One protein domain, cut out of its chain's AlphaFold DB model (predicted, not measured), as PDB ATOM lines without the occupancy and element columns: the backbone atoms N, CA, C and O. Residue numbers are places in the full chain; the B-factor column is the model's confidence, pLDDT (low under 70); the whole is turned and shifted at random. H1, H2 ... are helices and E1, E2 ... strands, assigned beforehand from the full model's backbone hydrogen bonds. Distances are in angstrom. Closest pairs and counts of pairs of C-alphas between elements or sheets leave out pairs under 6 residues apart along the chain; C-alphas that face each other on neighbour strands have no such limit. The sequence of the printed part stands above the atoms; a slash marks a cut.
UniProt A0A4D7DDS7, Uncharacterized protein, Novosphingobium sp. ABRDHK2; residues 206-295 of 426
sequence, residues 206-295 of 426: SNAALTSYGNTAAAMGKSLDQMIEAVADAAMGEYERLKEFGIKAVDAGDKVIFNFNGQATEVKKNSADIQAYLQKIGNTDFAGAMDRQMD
ATOM      1  N   SER A 206      28.630 -63.484 -19.778       91.50
ATOM      2  CA  SER A 206      27.471 -63.887 -18.985       91.50
ATOM      3  C   SER A 206      26.149 -63.470 -19.635       91.50
ATOM      4  O   SER A 206      26.057 -62.462 -20.338       91.50
ATOM      5  N   ASN A 207      25.073 -64.204 -19.334       87.31
ATOM      6  CA  ASN A 207      23.731 -63.814 -19.776       87.31
ATOM      7  C   ASN A 207      23.340 -62.421 -19.262       87.31
ATOM      8  O   ASN A 207      22.585 -61.729 -19.935       87.31
ATOM      9  N   ALA A 208      23.846 -61.994 -18.101       92.88
ATOM     10  CA  ALA A 208      23.605 -60.652 -17.578       92.88
ATOM     11  C   ALA A 208      24.273 -59.580 -18.457       92.88
ATOM     12  O   ALA A 208      23.621 -58.604 -18.828       92.88
ATOM     13  N   ALA A 209      25.529 -59.798 -18.861       95.81
ATOM     14  CA  ALA A 209      26.230 -58.924 -19.796       95.81
ATOM     15  C   ALA A 209      25.527 -58.883 -21.162       95.81
ATOM     16  O   ALA A 209      25.211 -57.800 -21.654       95.81
ATOM     17  N   LEU A 210      25.188 -60.048 -21.730       96.25
ATOM     18  CA  LEU A 210      24.440 -60.155 -22.990       96.25
ATOM     19  C   LEU A 210      23.078 -59.455 -22.915       96.25
ATOM     20  O   LEU A 210      22.711 -58.735 -23.837       96.25
ATOM     21  N   THR A 211      22.350 -59.613 -21.805       95.44
ATOM     22  CA  THR A 211      21.066 -58.928 -21.576       95.44
ATOM     23  C   THR A 211      21.256 -57.419 -21.591       95.44
ATOM     24  O   THR A 211      20.501 -56.699 -22.241       95.44
ATOM     25  N   SER A 212      22.279 -56.926 -20.899       97.69
ATOM     26  CA  SER A 212      22.553 -55.499 -20.847       97.69
ATOM     27  C   SER A 212      22.937 -54.929 -22.211       97.69
ATOM     28  O   SER A 212      22.398 -53.906 -22.629       97.69
ATOM     29  N   TYR A 213      23.880 -55.559 -22.911       97.25
ATOM     30  CA  TYR A 213      24.307 -55.093 -24.231       97.25
ATOM     31  C   TYR A 213      23.165 -55.197 -25.244       97.25
ATOM     32  O   TYR A 213      22.959 -54.272 -26.028       97.25
ATOM     33  N   GLY A 214      22.361 -56.257 -25.156       95.56
ATOM     34  CA  GLY A 214      21.140 -56.424 -25.935       95.56
ATOM     35  C   GLY A 214      20.109 -55.332 -25.664       95.56
ATOM     36  O   GLY A 214      19.542 -54.779 -26.594       95.56
ATOM     37  N   ASN A 215      19.906 -54.918 -24.414       96.00
ATOM     38  CA  ASN A 215      19.021 -53.791 -24.109       96.00
ATOM     39  C   ASN A 215      19.479 -52.494 -24.794       96.00
ATOM     40  O   ASN A 215      18.665 -51.809 -25.418       96.00
ATOM     41  N   THR A 216      20.773 -52.178 -24.738       95.25
ATOM     42  CA  THR A 216      21.327 -51.005 -25.432       95.25
ATOM     43  C   THR A 216      21.164 -51.115 -26.950       95.25
ATOM     44  O   THR A 216      20.693 -50.174 -27.587       95.25
ATOM     45  N   ALA A 217      21.506 -52.266 -27.535       95.75
ATOM     46  CA  ALA A 217      21.389 -52.503 -28.971       95.75
ATOM     47  C   ALA A 217      19.930 -52.412 -29.452       95.75
ATOM     48  O   ALA A 217      19.642 -51.687 -30.403       95.75
ATOM     49  N   ALA A 218      19.001 -53.059 -28.747       91.00
ATOM     50  CA  ALA A 218      17.569 -53.035 -29.030       91.00
ATOM     51  C   ALA A 218      16.991 -51.615 -28.976       91.00
ATOM     52  O   ALA A 218      16.268 -51.195 -29.880       91.00
ATOM     53  N   ALA A 219      17.349 -50.840 -27.946       91.44
ATOM     54  CA  ALA A 219      16.905 -49.454 -27.809       91.44
ATOM     55  C   ALA A 219      17.398 -48.556 -28.954       91.44
ATOM     56  O   ALA A 219      16.712 -47.608 -29.333       91.44
ATOM     57  N   MET A 220      18.571 -48.867 -29.505       88.75
ATOM     58  CA  MET A 220      19.212 -48.115 -30.583       88.75
ATOM     59  C   MET A 220      18.899 -48.670 -31.982       88.75
ATOM     60  O   MET A 220      19.370 -48.112 -32.973       88.75
ATOM     61  N   GLY A 221      18.119 -49.754 -32.085       87.75
ATOM     62  CA  GLY A 221      17.824 -50.418 -33.359       87.75
ATOM     63  C   GLY A 221      19.067 -50.997 -34.046       87.75
ATOM     64  O   GLY A 221      19.146 -50.999 -35.274       87.75
ATOM     65  N   LYS A 222      20.053 -51.435 -33.259       91.19
ATOM     66  CA  LYS A 222      21.331 -52.016 -33.699       91.19
ATOM     67  C   LYS A 222      21.355 -53.522 -33.438       91.19
ATOM     68  O   LYS A 222      20.560 -54.030 -32.642       91.19
ATOM     69  N   SER A 223      22.275 -54.233 -34.087       91.19
ATOM     70  CA  SER A 223      22.507 -55.649 -33.790       91.19
ATOM     71  C   SER A 223      23.248 -55.812 -32.453       91.19
ATOM     72  O   SER A 223      23.984 -54.918 -32.018       91.19
ATOM     73  N   LEU A 224      23.046 -56.946 -31.783       93.19
ATOM     74  CA  LEU A 224      23.789 -57.322 -30.581       93.19
ATOM     75  C   LEU A 224      25.289 -57.398 -30.880       93.19
ATOM     76  O   LEU A 224      26.100 -56.898 -30.097       93.19
ATOM     77  N   ASP A 225      25.646 -57.948 -32.043       90.62
ATOM     78  CA  ASP A 225      27.038 -58.059 -32.481       90.62
ATOM     79  C   ASP A 225      27.719 -56.684 -32.595       90.62
ATOM     80  O   ASP A 225      28.821 -56.494 -32.082       90.62
ATOM     81  N   GLN A 226      27.032 -55.679 -33.160       94.75
ATOM     82  CA  GLN A 226      27.547 -54.307 -33.255       94.75
ATOM     83  C   GLN A 226      27.845 -53.701 -31.881       94.75
ATOM     84  O   GLN A 226      28.859 -53.021 -31.708       94.75
ATOM     85  N   MET A 227      26.971 -53.938 -30.898       96.81
ATOM     86  CA  MET A 227      27.187 -53.441 -29.540       96.81
ATOM     87  C   MET A 227      28.370 -54.142 -28.881       96.81
ATOM     88  O   MET A 227      29.196 -53.486 -28.253       96.81
ATOM     89  N   ILE A 228      28.495 -55.456 -29.048       96.50
ATOM     90  CA  ILE A 228      29.604 -56.218 -28.470       96.50
ATOM     91  C   ILE A 228      30.940 -55.844 -29.101       96.50
ATOM     92  O   ILE A 228      31.925 -55.741 -28.382       96.50
ATOM     93  N   GLU A 229      30.986 -55.572 -30.402       95.69
ATOM     94  CA  GLU A 229      32.179 -55.005 -31.032       95.69
ATOM     95  C   GLU A 229      32.534 -53.630 -30.456       95.69
ATOM     96  O   GLU A 229      33.691 -53.360 -30.170       95.69
ATOM     97  N   ALA A 230      31.551 -52.764 -30.207       97.44
ATOM     98  CA  ALA A 230      31.836 -51.481 -29.571       97.44
ATOM     99  C   ALA A 230      32.336 -51.639 -28.120       97.44
ATOM    100  O   ALA A 230      33.195 -50.876 -27.681       97.44
ATOM    101  N   VAL A 231      31.832 -52.632 -27.376       96.50
ATOM    102  CA  VAL A 231      32.325 -52.988 -26.030       96.50
ATOM    103  C   VAL A 231      33.749 -53.540 -26.098       96.50
ATOM    104  O   VAL A 231      34.582 -53.179 -25.267       96.50
ATOM    105  N   ALA A 232      34.022 -54.397 -27.080       94.44
ATOM    106  CA  ALA A 232      35.328 -54.977 -27.351       94.44
ATOM    107  C   ALA A 232      36.391 -53.908 -27.578       94.44
ATOM    108  O   ALA A 232      37.400 -53.863 -26.874       94.44
ATOM    109  N   ASP A 233      36.113 -53.014 -28.520       95.25
ATOM    110  CA  ASP A 233      36.992 -51.914 -28.886       95.25
ATOM    111  C   ASP A 233      37.200 -50.992 -27.680       95.25
ATOM    112  O   ASP A 233      38.335 -50.660 -27.326       95.25
ATOM    113  N   ALA A 234      36.126 -50.677 -26.947       95.50
ATOM    114  CA  ALA A 234      36.207 -49.842 -25.754       95.50
ATOM    115  C   ALA A 234      37.069 -50.472 -24.652       95.50
ATOM    116  O   ALA A 234      37.838 -49.766 -23.998       95.50
ATOM    117  N   ALA A 235      36.988 -51.791 -24.455       91.81
ATOM    118  CA  ALA A 235      37.838 -52.511 -23.512       91.81
ATOM    119  C   ALA A 235      39.329 -52.471 -23.904       91.81
ATOM    120  O   ALA A 235      40.185 -52.560 -23.021       91.81
ATOM    121  N   MET A 236      39.630 -52.288 -25.195       90.88
ATOM    122  CA  MET A 236      40.980 -52.094 -25.744       90.88
ATOM    123  C   MET A 236      41.402 -50.614 -25.819       90.88
ATOM    124  O   MET A 236      42.530 -50.309 -26.202       90.88
ATOM    125  N   GLY A 237      40.535 -49.688 -25.399       92.12
ATOM    126  CA  GLY A 237      40.802 -48.250 -25.382       92.12
ATOM    127  C   GLY A 237      40.375 -47.499 -26.646       92.12
ATOM    128  O   GLY A 237      40.710 -46.324 -26.795       92.12
ATOM    129  N   GLU A 238      39.629 -48.145 -27.540       95.12
ATOM    130  CA  GLU A 238      39.085 -47.562 -28.763       95.12
ATOM    131  C   GLU A 238      37.595 -47.237 -28.585       95.12
ATOM    132  O   GLU A 238      36.738 -48.110 -28.517       95.12
ATOM    133  N   TYR A 239      37.250 -45.951 -28.509       95.75
ATOM    134  CA  TYR A 239      35.885 -45.531 -28.148       95.75
ATOM    135  C   TYR A 239      35.049 -45.015 -29.322       95.75
ATOM    136  O   TYR A 239      33.949 -44.498 -29.126       95.75
ATOM    137  N   GLU A 240      35.565 -45.100 -30.546       96.50
ATOM    138  CA  GLU A 240      34.921 -44.497 -31.713       96.50
ATOM    139  C   GLU A 240      33.554 -45.128 -32.005       96.50
ATOM    140  O   GLU A 240      32.578 -44.404 -32.211       96.50
ATOM    141  N   ARG A 241      33.444 -46.460 -31.922       96.44
ATOM    142  CA  ARG A 241      32.187 -47.179 -32.196       96.44
ATOM    143  C   ARG A 241      31.103 -46.931 -31.151       96.44
ATOM    144  O   ARG A 241      29.921 -46.978 -31.480       96.44
ATOM    145  N   LEU A 242      31.466 -46.564 -29.918       96.56
ATOM    146  CA  LEU A 242      30.495 -46.202 -28.875       96.56
ATOM    147  C   LEU A 242      29.625 -44.995 -29.266       96.56
ATOM    148  O   LEU A 242      28.486 -44.872 -28.803       96.56
ATOM    149  N   LYS A 243      30.108 -44.141 -30.180       95.75
ATOM    150  CA  LYS A 243      29.347 -42.997 -30.701       95.75
ATOM    151  C   LYS A 243      28.086 -43.430 -31.448       95.75
ATOM    152  O   LYS A 243      27.106 -42.689 -31.435       95.75
ATOM    153  N   GLU A 244      28.076 -44.626 -32.040       95.75
ATOM    154  CA  GLU A 244      26.887 -45.188 -32.692       95.75
ATOM    155  C   GLU A 244      25.751 -45.494 -31.710       95.75
ATOM    156  O   GLU A 244      24.593 -45.558 -32.118       95.75
ATOM    157  N   PHE A 245      26.076 -45.629 -30.424       95.31
ATOM    158  CA  PHE A 245      25.138 -45.871 -29.327       95.31
ATOM    159  C   PHE A 245      24.877 -44.602 -28.502       95.31
ATOM    160  O   PHE A 245      24.334 -44.662 -27.401       95.31
ATOM    161  N   GLY A 246      25.291 -43.435 -29.009       93.50
ATOM    162  CA  GLY A 246      25.129 -42.154 -28.322       93.50
ATOM    163  C   GLY A 246      26.058 -41.961 -27.121       93.50
ATOM    164  O   GLY A 246      25.878 -41.008 -26.364       93.50
ATOM    165  N   ILE A 247      27.061 -42.826 -26.949       96.00
ATOM    166  CA  ILE A 247      28.042 -42.741 -25.867       96.00
ATOM    167  C   ILE A 247      29.294 -42.069 -26.423       96.00
ATOM    168  O   ILE A 247      29.984 -42.596 -27.294       96.00
ATOM    169  N   LYS A 248      29.606 -40.876 -25.920       96.31
ATOM    170  CA  LYS A 248      30.872 -40.201 -26.223       96.31
ATOM    171  C   LYS A 248      31.874 -40.547 -25.139       96.31
ATOM    172  O   LYS A 248      31.512 -40.588 -23.971       96.31
ATOM    173  N   ALA A 249      33.130 -40.733 -25.509       95.88
ATOM    174  CA  ALA A 249      34.204 -40.930 -24.551       95.88
ATOM    175  C   ALA A 249      35.322 -39.930 -24.822       95.88
ATOM    176  O   ALA A 249      35.645 -39.649 -25.978       95.88
ATOM    177  N   VAL A 250      35.901 -39.397 -23.753       93.94
ATOM    178  CA  VAL A 250      37.107 -38.574 -23.801       93.94
ATOM    179  C   VAL A 250      38.155 -39.241 -22.929       93.94
ATOM    180  O   VAL A 250      37.914 -39.506 -21.750       93.94
ATOM    181  N   ASP A 251      39.309 -39.526 -23.520       92.56
ATOM    182  CA  ASP A 251      40.459 -40.041 -22.791       92.56
ATOM    183  C   ASP A 251      41.024 -38.944 -21.873       92.56
ATOM    184  O   ASP A 251      41.283 -37.822 -22.314       92.56
ATOM    185  N   ALA A 252      41.177 -39.266 -20.591       92.75
ATOM    186  CA  ALA A 252      41.686 -38.385 -19.546       92.75
ATOM    187  C   ALA A 252      42.865 -39.042 -18.800       92.75
ATOM    188  O   ALA A 252      42.981 -38.936 -17.576       92.75
ATOM    189  N   GLY A 253      43.737 -39.746 -19.531       91.25
ATOM    190  CA  GLY A 253      44.926 -40.398 -18.982       91.25
ATOM    191  C   GLY A 253      44.574 -41.718 -18.301       91.25
ATOM    192  O   GLY A 253      44.264 -42.702 -18.969       91.25
ATOM    193  N   ASP A 254      44.594 -41.742 -16.966       93.31
ATOM    194  CA  ASP A 254      44.264 -42.941 -16.170       93.31
ATOM    195  C   ASP A 254      42.752 -43.235 -16.125       93.31
ATOM    196  O   ASP A 254      42.299 -44.266 -15.611       93.31
ATOM    197  N   LYS A 255      41.946 -42.305 -16.645       95.44
ATOM    198  CA  LYS A 255      40.488 -42.372 -16.671       95.44
ATOM    199  C   LYS A 255      39.950 -42.091 -18.066       95.44
ATOM    200  O   LYS A 255      40.611 -41.492 -18.908       95.44
ATOM    201  N   VAL A 256      38.699 -42.473 -18.260       96.25
ATOM    202  CA  VAL A 256      37.884 -42.154 -19.424       96.25
ATOM    203  C   VAL A 256      36.636 -41.447 -18.921       96.25
ATOM    204  O   VAL A 256      35.975 -41.915 -17.992       96.25
ATOM    205  N   ILE A 257      36.324 -40.302 -19.518       96.69
ATOM    206  CA  ILE A 257      35.095 -39.567 -19.240       96.69
ATOM    207  C   ILE A 257      34.077 -39.989 -20.287       96.69
ATOM    208  O   ILE A 257      34.157 -39.571 -21.444       96.69
ATOM    209  N   PHE A 258      33.117 -40.812 -19.881       97.19
ATOM    210  CA  PHE A 258      31.987 -41.161 -20.726       97.19
ATOM    211  C   PHE A 258      30.879 -40.128 -20.563       97.19
ATOM    212  O   PHE A 258      30.533 -39.741 -19.451       97.19
ATOM    213  N   ASN A 259      30.313 -39.677 -21.672       95.75
ATOM    214  CA  ASN A 259      29.149 -38.815 -21.707       95.75
ATOM    215  C   ASN A 259      28.025 -39.545 -22.434       95.75
ATOM    216  O   ASN A 259      28.124 -39.827 -23.630       95.75
ATOM    217  N   PHE A 260      26.963 -39.822 -21.691       95.44
ATOM    218  CA  PHE A 260      25.756 -40.456 -22.186       95.44
ATOM    219  C   PHE A 260      24.550 -39.614 -21.759       95.44
ATOM    220  O   PHE A 260      24.431 -39.242 -20.592       95.44
ATOM    221  N   ASN A 261      23.681 -39.248 -22.707       90.31
ATOM    222  CA  ASN A 261      22.525 -38.367 -22.473       90.31
ATOM    223  C   ASN A 261      22.853 -37.053 -21.726       90.31
ATOM    224  O   ASN A 261      22.041 -36.541 -20.956       90.31
ATOM    225  N   GLY A 262      24.050 -36.494 -21.936       90.31
ATOM    226  CA  GLY A 262      24.497 -35.265 -21.270       90.31
ATOM    227  C   GLY A 262      25.047 -35.469 -19.856       90.31
ATOM    228  O   GLY A 262      25.509 -34.502 -19.251       90.31
ATOM    229  N   GLN A 263      25.051 -36.699 -19.335       92.81
ATOM    230  CA  GLN A 263      25.646 -37.039 -18.046       92.81
ATOM    231  C   GLN A 263      27.083 -37.524 -18.239       92.81
ATOM    232  O   GLN A 263      27.326 -38.576 -18.831       92.81
ATOM    233  N   ALA A 264      28.039 -36.753 -17.720       95.38
ATOM    234  CA  ALA A 264      29.446 -37.130 -17.694       95.38
ATOM    235  C   ALA A 264      29.735 -38.048 -16.493       95.38
ATOM    236  O   ALA A 264      29.410 -37.710 -15.357       95.38
ATOM    237  N   THR A 265      30.353 -39.201 -16.740       96.06
ATOM    238  CA  THR A 265      30.777 -40.173 -15.726       96.06
ATOM    239  C   THR A 265      32.255 -40.492 -15.911       96.06
ATOM    240  O   THR A 265      32.685 -40.865 -17.001       96.06
ATOM    241  N   GLU A 266      33.034 -40.368 -14.838       96.44
ATOM    242  CA  GLU A 266      34.435 -40.786 -14.820       96.44
ATOM    243  C   GLU A 266      34.550 -42.280 -14.517       96.44
ATOM    244  O   GLU A 266      34.048 -42.759 -13.499       96.44
ATOM    245  N   VAL A 267      35.259 -43.005 -15.377       96.75
ATOM    246  CA  VAL A 267      35.509 -44.444 -15.254       96.75
ATOM    247  C   VAL A 267      37.011 -44.680 -15.385       96.75
ATOM    248  O   VAL A 267      37.686 -43.992 -16.148       96.75
ATOM    249  N   LYS A 268      37.579 -45.618 -14.626       96.25
ATOM    250  CA  LYS A 268      39.005 -45.946 -14.774       96.25
ATOM    251  C   LYS A 268      39.248 -46.594 -16.135       96.25
ATOM    252  O   LYS A 268      38.418 -47.365 -16.612       96.25
ATOM    253  N   LYS A 269      40.405 -46.324 -16.736       93.25
ATOM    254  CA  LYS A 269      40.785 -46.870 -18.045       93.25
ATOM    255  C   LYS A 269      41.243 -48.333 -17.937       93.25
ATOM    256  O   LYS A 269      42.406 -48.657 -18.143       93.25
ATOM    257  N   ASN A 270      40.331 -49.221 -17.550       93.81
ATOM    258  CA  ASN A 270      40.536 -50.665 -17.577       93.81
ATOM    259  C   ASN A 270      39.266 -51.385 -18.044       93.81
ATOM    260  O   ASN A 270      38.156 -50.887 -17.870       93.81
ATOM    261  N   SER A 271      39.449 -52.574 -18.616       92.62
ATOM    262  CA  SER A 271      38.366 -53.353 -19.221       92.62
ATOM    263  C   SER A 271      37.207 -53.640 -18.257       92.62
ATOM    264  O   SER A 271      36.051 -53.547 -18.659       92.62
ATOM    265  N   ALA A 272      37.482 -53.941 -16.986       93.50
ATOM    266  CA  ALA A 272      36.439 -54.295 -16.023       93.50
ATOM    267  C   ALA A 272      35.532 -53.100 -15.688       93.50
ATOM    268  O   ALA A 272      34.309 -53.219 -15.744       93.50
ATOM    269  N   ASP A 273      36.120 -51.940 -15.393       96.00
ATOM    270  CA  ASP A 273      35.370 -50.726 -15.065       96.00
ATOM    271  C   ASP A 273      34.608 -50.186 -16.291       96.00
ATOM    272  O   ASP A 273      33.471 -49.728 -16.165       96.00
ATOM    273  N   ILE A 274      35.192 -50.299 -17.491       95.69
ATOM    274  CA  ILE A 274      34.529 -49.931 -18.751       95.69
ATOM    275  C   ILE A 274      33.331 -50.850 -19.022       95.69
ATOM    276  O   ILE A 274      32.233 -50.353 -19.278       95.69
ATOM    277  N   GLN A 275      33.498 -52.174 -18.908       96.19
ATOM    278  CA  GLN A 275      32.393 -53.130 -19.053       96.19
ATOM    279  C   GLN A 275      31.284 -52.852 -18.040       96.19
ATOM    280  O   GLN A 275      30.121 -52.766 -18.423       96.19
ATOM    281  N   ALA A 276      31.628 -52.642 -16.767       96.88
ATOM    282  CA  ALA A 276      30.649 -52.349 -15.724       96.88
ATOM    283  C   ALA A 276      29.843 -51.077 -16.029       96.88
ATOM    284  O   ALA A 276      28.628 -51.048 -15.829       96.88
ATOM    285  N   TYR A 277      30.489 -50.033 -16.555       97.19
ATOM    286  CA  TYR A 277      29.800 -48.811 -16.964       97.19
ATOM    287  C   TYR A 277      28.868 -49.032 -18.166       97.19
ATOM    288  O   TYR A 277      27.707 -48.625 -18.123       97.19
ATOM    289  N   LEU A 278      29.336 -49.714 -19.215       97.00
ATOM    290  CA  LEU A 278      28.515 -50.008 -20.397       97.00
ATOM    291  C   LEU A 278      27.343 -50.942 -20.061       97.00
ATOM    292  O   LEU A 278      26.236 -50.760 -20.573       97.00
ATOM    293  N   GLN A 279      27.553 -51.897 -19.152       96.94
ATOM    294  CA  GLN A 279      26.487 -52.745 -18.628       96.94
ATOM    295  C   GLN A 279      25.500 -51.959 -17.754       96.94
ATOM    296  O   GLN A 279      24.297 -52.206 -17.756       96.94
ATOM    297  N   LYS A 280      25.974 -50.969 -16.995       96.94
ATOM    298  CA  LYS A 280      25.078 -50.112 -16.217       96.94
ATOM    299  C   LYS A 280      24.080 -49.410 -17.135       96.94
ATOM    300  O   LYS A 280      22.890 -49.515 -16.875       96.94
ATOM    301  N   ILE A 281      24.544 -48.799 -18.226       94.69
ATOM    302  CA  ILE A 281      23.679 -48.109 -19.200       94.69
ATOM    303  C   ILE A 281      22.565 -49.035 -19.713       94.69
ATOM    304  O   ILE A 281      21.388 -48.673 -19.683       94.69
ATOM    305  N   GLY A 282      22.911 -50.250 -20.147       93.88
ATOM    306  CA  GLY A 282      21.921 -51.200 -20.663       93.88
ATOM    307  C   GLY A 282      20.922 -51.679 -19.607       93.88
ATOM    308  O   GLY A 282      19.740 -51.863 -19.902       93.88
ATOM    309  N   ASN A 283      21.375 -51.829 -18.363       94.75
ATOM    310  CA  ASN A 283      20.544 -52.265 -17.244       94.75
ATOM    311  C   ASN A 283      19.688 -51.150 -16.627       94.75
ATOM    312  O   ASN A 283      18.670 -51.464 -16.016       94.75
ATOM    313  N   THR A 284      20.076 -49.875 -16.745       93.25
ATOM    314  CA  THR A 284      19.351 -48.748 -16.134       93.25
ATOM    315  C   THR A 284      18.559 -47.940 -17.145       93.25
ATOM    316  O   THR A 284      17.350 -47.783 -16.994       93.25
ATOM    317  N   ASP A 285      19.217 -47.440 -18.184       92.44
ATOM    318  CA  ASP A 285      18.622 -46.496 -19.132       92.44
ATOM    319  C   ASP A 285      17.818 -47.215 -20.218       92.44
ATOM    320  O   ASP A 285      16.823 -46.691 -20.720       92.44
ATOM    321  N   PHE A 286      18.215 -48.449 -20.541       93.00
ATOM    322  CA  PHE A 286      17.584 -49.261 -21.581       93.00
ATOM    323  C   PHE A 286      16.908 -50.530 -21.063       93.00
ATOM    324  O   PHE A 286      16.541 -51.400 -21.852       93.00
ATOM    325  N   ALA A 287      16.656 -50.616 -19.756       92.00
ATOM    326  CA  ALA A 287      15.982 -51.757 -19.148       92.00
ATOM    327  C   ALA A 287      14.679 -52.120 -19.890       92.00
ATOM    328  O   ALA A 287      13.809 -51.267 -20.133       92.00
ATOM    329  N   GLY A 288      14.548 -53.390 -20.282       88.06
ATOM    330  CA  GLY A 288      13.377 -53.918 -20.991       88.06
ATOM    331  C   GLY A 288      13.223 -53.425 -22.435       88.06
ATOM    332  O   GLY A 288      12.128 -53.493 -22.992       88.06
ATOM    333  N   ALA A 289      14.270 -52.872 -23.057       89.81
ATOM    334  CA  ALA A 289      14.214 -52.458 -24.460       89.81
ATOM    335  C   ALA A 289      13.999 -53.651 -25.401       89.81
ATOM    336  O   ALA A 289      13.184 -53.552 -26.320       89.81
ATOM    337  N   MET A 290      14.645 -54.785 -25.119       87.44
ATOM    338  CA  MET A 290      14.420 -56.034 -25.849       87.44
ATOM    339  C   MET A 290      12.955 -56.484 -25.768       87.44
ATOM    340  O   MET A 290      12.353 -56.776 -26.801       87.44
ATOM    341  N   ASP A 291      12.344 -56.439 -24.578       84.00
ATOM    342  CA  ASP A 291      10.929 -56.792 -24.387       84.00
ATOM    343  C   ASP A 291      10.006 -55.897 -25.218       84.00
ATOM    344  O   ASP A 291       9.063 -56.365 -25.855       84.00
ATOM    345  N   ARG A 292      10.286 -54.588 -25.245       83.75
ATOM    346  CA  ARG A 292       9.511 -53.619 -26.033       83.75
ATOM    347  C   ARG A 292       9.649 -53.860 -27.533       83.75
ATOM    348  O   ARG A 292       8.665 -53.712 -28.261       83.75
ATOM    349  N   GLN A 293      10.839 -54.222 -28.002       78.56
ATOM    350  CA  GLN A 293      11.072 -54.550 -29.407       78.56
ATOM    351  C   GLN A 293      10.328 -55.830 -29.799       78.56
ATOM    352  O   GLN A 293       9.603 -55.834 -30.798       78.56
ATOM    353  N   MET A 294      10.407 -56.861 -28.958       75.94
ATOM    354  CA  MET A 294       9.636 -58.094 -29.111       75.94
ATOM    355  C   MET A 294       8.126 -57.815 -29.136       75.94
ATOM    356  O   MET A 294       7.421 -58.317 -30.007       75.94
ATOM    357  N   ASP A 295       7.635 -56.914 -28.280       73.75
ATOM    358  CA  ASP A 295       6.222 -56.504 -28.228       73.75
ATOM    359  C   ASP A 295       5.772 -55.639 -29.418       73.75
ATOM    360  O   ASP A 295       4.570 -55.488 -29.682       73.75
TER     361      ASP A 295
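What this domain is: This is residues 206 to 295 of the 426 residues of an uncharacterized protein of Novosphingobium sp. ABRDHK2 (UniProt A0A4D7DDS7). A small three-stranded antiparallel sheet makes one end of an elongated domain, with H4 packed over one of its faces and no named helix over the other. H2 and H1 each pack on H4 at a steep tilt and cross each other only just about perpendicular, at 70.0 degrees, H3 sits beside the sheet at its level, and H5 packs on H1 at the end far from the sheet. The printed part has 90 residues with five named helices and three named strands, in the order H1 H2 H3 E1 E2 E3 H4 H5, and its class is mixed, helices and strands. The sheet's order is E1 E2 E3. The whole is compact, with a radius of gyration of the C-alphas of 12.2 A, and spans 43 by 26 by 19 A.

How they stand to each other: E1, residues 247 to 252, E2, residues 255 to 260, and E3, residues 263 to 268, form a meander, each strand the antiparallel neighbour of the one before. E1 and E2 are a hairpin, with N 250 and O 257 within hydrogen-bond range at 2.9 A. E2 and E3 are a hairpin too, with N 258 and O 265 at 2.9 A. H4, residues 271 to 284, is on the sheet at a height of 9.9 A, over E2 and, only just, with 3 C-alphas, over E3. It runs along the strands, at 17 degrees to E2 on the local plane; H4 and the sheet E1 E2 E3 are two layers, a helix on one face of a sheet. H3, residues 241 to 245, is at the sheet's level, 2.4 A in height. H2, residues 224 to 235, touches H4 with residues 231 to 235 alone, closest at the C-alphas of Ala 235 and Ser 271, 4.4 A, at a steep tilt of 39 degrees, opposite ways. H2 also touches H3, closest at the C-alphas of Ala 230 and Arg 241, 5.1 A. H1, residues 207 to 219, touches H4 at a steep tilt of 59 degrees, the same way, closest at the C-alphas of Ser 212 and Gly 282, 4.3 A. H5, residues 289 to 295, touches H1, closest at the C-alphas of Asn 215 and Ala 289, 5.0 A, and is apart from H2. Every O i to N i+4 pair is within hydrogen-bond range in H1, H2, H4 and H5; in H3 it is 0 of 1, with 2 of 2 O i to N i+3 pairs.

Where its parts are: E1 is 15.7 A from first to last C-alpha, E2 15.8 A and E3 16.4 A. H4 is 19.8 A, H1 17.8 A and H2 16.4 A, while H3 is 7.7 A and H5 9.7 A. C-alpha 207, where H1 begins, is at (23.731, -63.814, -19.776), C-alpha 247 at (28.042, -42.741, -25.867), and C-alpha 295, where H5 ends, at (6.222, -56.504, -28.228).

The domain as a whole: The two C-alphas farthest apart are those of Gly 253 and Asp 295, 42.9 A. The printed part has no cut, and the seven links between its named elements are tight. The mean pLDDT of the printed part is 93.4, no printed residue is under 70, and H5 has a mean of 82.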